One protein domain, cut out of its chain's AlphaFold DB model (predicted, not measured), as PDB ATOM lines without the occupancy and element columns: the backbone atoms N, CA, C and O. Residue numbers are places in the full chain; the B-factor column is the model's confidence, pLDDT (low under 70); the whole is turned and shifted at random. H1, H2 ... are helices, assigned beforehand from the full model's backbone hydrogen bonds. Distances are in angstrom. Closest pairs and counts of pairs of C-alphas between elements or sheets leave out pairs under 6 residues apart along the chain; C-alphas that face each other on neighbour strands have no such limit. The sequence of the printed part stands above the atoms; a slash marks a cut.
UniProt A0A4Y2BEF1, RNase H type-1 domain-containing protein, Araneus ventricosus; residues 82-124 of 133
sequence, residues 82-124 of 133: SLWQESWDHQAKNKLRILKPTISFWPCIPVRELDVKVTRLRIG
ATOM      1  N   SER A  82     -34.966  57.571  13.530       96.00
ATOM      2  CA  SER A  82     -35.071  57.537  12.067       96.00
ATOM      3  C   SER A  82     -36.389  58.119  11.557       96.00
ATOM      4  O   SER A  82     -36.371  58.900  10.614       96.00
ATOM      5  N   LEU A  83     -37.521  57.797  12.191       97.00
ATOM      6  CA  LEU A  83     -38.827  58.358  11.815       97.00
ATOM      7  C   LEU A  83     -38.894  59.870  12.065       97.00
ATOM      8  O   LEU A  83     -39.464  60.616  11.270       97.00
ATOM      9  N   TRP A  84     -38.294  60.345  13.157       96.25
ATOM     10  CA  TRP A  84     -38.148  61.777  13.397       96.25
ATOM     11  C   TRP A  84     -37.281  62.443  12.335       96.25
ATOM     12  O   TRP A  84     -37.664  63.493  11.823       96.25
ATOM     13  N   GLN A  85     -36.148  61.834  11.986       97.00
ATOM     14  CA  GLN A  85     -35.265  62.338  10.941       97.00
ATOM     15  C   GLN A  85     -35.996  62.414   9.595       97.00
ATOM     16  O   GLN A  85     -35.966  63.455   8.951       97.00
ATOM     17  N   GLU A  86     -36.739  61.373   9.225       96.50
ATOM     18  CA  GLU A  86     -37.561  61.355   8.015       96.50
ATOM     19  C   GLU A  86     -38.602  62.481   8.027       96.50
ATOM     20  O   GLU A  86     -38.702  63.251   7.072       96.50
ATOM     21  N   SER A  87     -39.344  62.649   9.125       95.31
ATOM     22  CA  SER A  87     -40.309  63.747   9.266       95.31
ATOM     23  C   SER A  87     -39.649  65.122   9.109       95.31
ATOM     24  O   SER A  87     -40.203  66.020   8.469       95.31
ATOM     25  N   TRP A  88     -38.440  65.279   9.648       95.31
ATOM     26  CA  TRP A  88     -37.644  66.493   9.523       95.31
ATOM     27  C   TRP A  88     -37.138  66.737   8.104       95.31
ATOM     28  O   TRP A  88     -37.182  67.872   7.626       95.31
ATOM     29  N   ASP A  89     -36.762  65.687   7.384       94.19
ATOM     30  CA  ASP A  89     -36.363  65.769   5.981       94.19
ATOM     31  C   ASP A  89     -37.518  66.190   5.061       94.19
ATOM     32  O   ASP A  89     -37.298  66.838   4.036       94.19
ATOM     33  N   HIS A  90     -38.766  65.949   5.460       94.56
ATOM     34  CA  HIS A  90     -39.939  66.446   4.739       94.56
ATOM     35  C   HIS A  90     -40.247  67.936   5.007       94.56
ATOM     36  O   HIS A  90     -41.052  68.538   4.293       94.56
ATOM     37  N   GLN A  91     -39.588  68.591   5.974       92.50
ATOM     38  CA  GLN A  91     -39.801  70.013   6.299       92.50
ATOM     39  C   GLN A  91     -39.110  70.961   5.298       92.50
ATOM     40  O   GLN A  91     -38.199  71.717   5.641       92.50
ATOM     41  N   ALA A  92     -39.542  70.952   4.035       83.19
ATOM     42  CA  ALA A  92     -38.916  71.698   2.935       83.19
ATOM     43  C   ALA A  92     -38.892  73.230   3.110       83.19
ATOM     44  O   ALA A  92     -37.986  73.890   2.609       83.19
ATOM     45  N   LYS A  93     -39.859  73.811   3.832       86.62
ATOM     46  CA  LYS A  93     -39.970  75.272   4.037       86.62
ATOM     47  C   LYS A  93     -39.374  75.757   5.365       86.62
ATOM     48  O   LYS A  93     -39.495  76.932   5.704       86.62
ATOM     49  N   ASN A  94     -38.745  74.872   6.136       87.38
ATOM     50  CA  ASN A  94     -38.207  75.222   7.442       87.38
ATOM     51  C   ASN A  94     -36.769  75.753   7.320       87.38
ATOM     52  O   ASN A  94     -35.843  75.004   7.014       87.38
ATOM     53  N   LYS A  95     -36.565  77.043   7.622       86.44
ATOM     54  CA  LYS A  95     -35.239  77.692   7.612       86.44
ATOM     55  C   LYS A  95     -34.228  76.993   8.530       86.44
ATOM     56  O   LYS A  95     -33.038  76.981   8.238       86.44
ATOM     57  N   LEU A  96     -34.693  76.396   9.628       86.88
ATOM     58  CA  LEU A  96     -33.840  75.695  10.586       86.88
ATOM     59  C   LEU A  96     -33.304  74.372  10.025       86.88
ATOM     60  O   LEU A  96     -32.184  73.993  10.353       86.88
ATOM     61  N   ARG A  97     -34.058  73.702   9.143       89.69
ATOM     62  CA  ARG A  97     -33.626  72.461   8.482       89.69
ATOM     63  C   ARG A  97     -32.383  72.674   7.628       89.69
ATOM     64  O   ARG A  97     -31.485  71.842   7.658       89.69
ATOM     65  N   ILE A  98     -32.298  73.811   6.939       87.44
ATOM     66  CA  ILE A  98     -31.127  74.180   6.128       87.44
ATOM     67  C   ILE A  98     -29.855  74.212   6.990       87.44
ATOM     68  O   ILE A  98     -28.793  73.783   6.556       87.44
ATOM     69  N   LEU A  99     -29.971  74.689   8.230       87.62
ATOM     70  CA  LEU A  99     -28.848  74.834   9.161       87.62
ATOM     71  C   LEU A  99     -28.565  73.557   9.953       87.62
ATOM     72  O   LEU A  99     -27.451  73.358  10.431       87.62
ATOM     73  N   LYS A 100     -29.585  72.719  10.133       88.38
ATOM     74  CA  LYS A 100     -29.523  71.482  10.902       88.38
ATOM     75  C   LYS A 100     -30.242  70.378  10.137       88.38
ATOM     76  O   LYS A 100     -31.382  70.071  10.469       88.38
ATOM     77  N   PRO A 101     -29.602  69.771   9.128       89.69
ATOM     78  CA  PRO A 101     -30.221  68.703   8.350       89.69
ATOM     79  C   PRO A 101     -30.428  67.437   9.188       89.69
ATOM     80  O   PRO A 101     -31.400  66.725   8.984       89.69
ATOM     81  N   THR A 102     -29.576  67.188  10.187       93.00
ATOM     82  CA  THR A 102     -29.668  66.002  11.048       93.00
ATOM     83  C   THR A 102     -30.226  66.333  12.434       93.00
ATOM     84  O   THR A 102     -29.825  67.299  13.096       93.00
ATOM     85  N   ILE A 103     -31.132  65.497  12.937       90.81
ATOM     86  CA  ILE A 103     -31.633  65.543  14.307       90.81
ATOM     87  C   ILE A 103     -30.566  64.989  15.249       90.81
ATOM     88  O   ILE A 103     -30.584  63.839  15.661       90.81
ATOM     89  N   SER A 104     -29.615  65.832  15.611       89.19
ATOM     90  CA  SER A 104     -28.660  65.572  16.685       89.19
ATOM     91  C   SER A 104     -28.803  66.600  17.802       89.19
ATOM     92  O   SER A 104     -29.549  67.581  17.681       89.19
ATOM     93  N   PHE A 105     -28.082  66.369  18.897       84.81
ATOM     94  CA  PHE A 105     -27.883  67.385  19.919       84.81
ATOM     95  C   PHE A 105     -27.241  68.631  19.297       84.81
ATOM     96  O   PHE A 105     -26.297  68.529  18.514       84.81
ATOM     97  N   TRP A 106     -27.751  69.805  19.656       83.00
ATOM     98  CA  TRP A 106     -27.161  71.080  19.267       83.00
ATOM     99  C   TRP A 106     -26.653  71.773  20.530       83.00
ATOM    100  O   TRP A 106     -27.395  71.796  21.515       83.00
ATOM    101  N   PRO A 107     -25.429  72.329  20.540       83.25
ATOM    102  CA  PRO A 107     -24.916  73.027  21.707       83.25
ATOM    103  C   PRO A 107     -25.858  74.166  22.089       83.25
ATOM    104  O   PRO A 107     -26.140  75.042  21.267       83.25
ATOM    105  N   CYS A 108     -26.337  74.121  23.328       83.56
ATOM    106  CA  CYS A 108     -27.161  75.157  23.932       83.56
ATOM    107  C   CYS A 108     -26.268  76.065  24.773       83.56
ATOM    108  O   CYS A 108     -25.396  75.582  25.503       83.56
ATOM    109  N   ILE A 109     -26.477  77.376  24.677       89.25
ATOM    110  CA  ILE A 109     -25.811  78.317  25.576       89.25
ATOM    111  C   ILE A 109     -26.568  78.277  26.911       89.25
ATOM    112  O   ILE A 109     -27.772  78.533  26.920       89.25
ATOM    113  N   PRO A 110     -25.905  78.034  28.061       89.31
ATOM    114  CA  PRO A 110     -26.576  77.909  29.363       89.31
ATOM    115  C   PRO A 110     -27.210  79.222  29.865       89.31
ATOM    116  O   PRO A 110     -27.755  79.281  30.964       89.31
ATOM    117  N   VAL A 111     -27.169  80.281  29.052       95.31
ATOM    118  CA  VAL A 111     -27.835  81.562  29.266       95.31
ATOM    119  C   VAL A 111     -28.952  81.697  28.235       95.31
ATOM    120  O   VAL A 111     -28.700  81.977  27.060       95.31
ATOM    121  N   ARG A 112     -30.202  81.550  28.691       91.75
ATOM    122  CA  ARG A 112     -31.411  81.576  27.847       91.75
ATOM    123  C   ARG A 112     -31.468  82.779  26.907       91.75
ATOM    124  O   ARG A 112     -31.852  82.637  25.752       91.75
ATOM    125  N   GLU A 113     -31.106  83.966  27.391       93.94
ATOM    126  CA  GLU A 113     -31.160  85.187  26.581       93.94
ATOM    127  C   GLU A 113     -30.215  85.118  25.370       93.94
ATOM    128  O   GLU A 113     -30.594  85.495  24.259       93.94
ATOM    129  N   LEU A 114     -29.002  84.599  25.569       92.25
ATOM    130  CA  LEU A 114     -28.015  84.437  24.504       92.25
ATOM    131  C   LEU A 114     -28.434  83.342  23.523       92.25
ATOM    132  O   LEU A 114     -28.353  83.551  22.315       92.25
ATOM    133  N   ASP A 115     -28.949  82.221  24.026       90.19
ATOM    134  CA  ASP A 115     -29.409  81.109  23.192       90.19
ATOM    135  C   ASP A 115     -30.574  81.521  22.272       90.19
ATOM    136  O   ASP A 115     -30.578  81.229  21.072       90.19
ATOM    137  N   VAL A 116     -31.512  82.323  22.794       89.56
ATOM    138  CA  VAL A 116     -32.607  82.917  22.010       89.56
ATOM    139  C   VAL A 116     -32.073  83.869  20.940       89.56
ATOM    140  O   VAL A 116     -32.520  83.801  19.791       89.56
ATOM    141  N   LYS A 117     -31.127  84.756  21.284       89.94
ATOM    142  CA  LYS A 117     -30.514  85.680  20.315       89.94
ATOM    143  C   LYS A 117     -29.814  84.905  19.196       89.94
ATOM    144  O   LYS A 117     -30.077  85.172  18.026       89.94
ATOM    145  N   VAL A 118     -28.999  83.905  19.532       89.06
ATOM    146  CA  VAL A 118     -28.280  83.071  18.555       89.06
ATOM    147  C   VAL A 118     -29.243  82.273  17.678       89.06
ATOM    148  O   VAL A 118     -29.080  82.254  16.460       89.06
ATOM    149  N   THR A 119     -30.282  81.667  18.254       87.94
ATOM    150  CA  THR A 119     -31.285  80.908  17.493       87.94
ATOM    151  C   THR A 119     -32.035  81.799  16.506       87.94
ATOM    152  O   THR A 119     -32.182  81.426  15.343       87.94
ATOM    153  N   ARG A 120     -32.443  83.007  16.925       88.69
ATOM    154  CA  ARG A 120     -33.073  84.004  16.042       88.69
ATOM    155  C   ARG A 120     -32.144  84.426  14.906       88.69
ATOM    156  O   ARG A 120     -32.571  84.430  13.755       88.69
ATOM    157  N   LEU A 121     -30.882  84.725  15.213       88.12
ATOM    158  CA  LEU A 121     -29.888  85.084  14.199       88.12
ATOM    159  C   LEU A 121     -29.684  83.955  13.181       88.12
ATOM    160  O   LEU A 121     -29.699  84.219  11.983       88.12
ATOM    161  N   ARG A 122     -29.581  82.702  13.643       86.75
ATOM    162  CA  ARG A 122     -29.445  81.511  12.788       86.75
ATOM    163  C   ARG A 122     -30.569  81.425  11.755       86.75
ATOM    164  O   ARG A 122     -30.288  81.313  10.572       86.75
ATOM    165  N   ILE A 123     -31.831  81.575  12.161       87.75
ATOM    166  CA  ILE A 123     -32.986  81.527  11.238       87.75
ATOM    167  C   ILE A 123     -33.235  82.842  10.470       87.75
ATOM    168  O   ILE A 123     -34.258  82.989   9.794       87.75
ATOM    169  N   GLY A 124     -32.318  83.810  10.567       86.12
ATOM    170  CA  GLY A 124     -32.388  85.086   9.856       86.12
ATOM    171  C   GLY A 124     -33.406  86.075  10.431       86.12
ATOM    172  O   GLY A 124     -33.868  86.962   9.708       86.12
TER     173      GLY A 124
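What this domain is: This is residues 82 to 124 of the 133 residues of the protein "RNase H type-1 domain-containing protein" of Araneus ventricosus (UniProt A0A4Y2BEF1). H3, the longest helix, and H1 stand at opposite ends of a loose, open frame, with short H2 between them. Residues 100 to 111 loop from H2 to H3. The printed part has 43 residues with three named helices, in order H1, H2, H3, and no named strand: all helix. It is loose, radius of gyration of the C-alphas 11.8 A, and only just flat, spanning 31 by 20 by 10 A.

Where its parts are: H3, residues 112 to 122, is 15.2 A long and ends at C-alpha 122, (-29.445, 81.511, 12.788). H2 is residues 95 to 99, 7.2 A. H1, residues 82 to 89, 10.3 A, begins at C-alpha 82, (-35.071, 57.537, 12.067).

How they stand to each other: H3 and H2 are close but not clearly touching, closest C-alphas Arg 122 and Leu 96, 7.6 A. H2 and H1 are too, at Arg 97 and Trp 88, 7.3 A. H1 and H3 are apart. Every O i to N i+4 pair is within hydrogen-bond range in H1 and H3; H2 has 0 of 1, and 1 of 2 O i to N i+3 pairs.

The domain as a whole: The farthest C-alphas, Leu 83 and Glu 113, are 31.6 A apart. The printed part has no cut; the link H2 to H3 is long. No printed residue is under 70 in pLDDT.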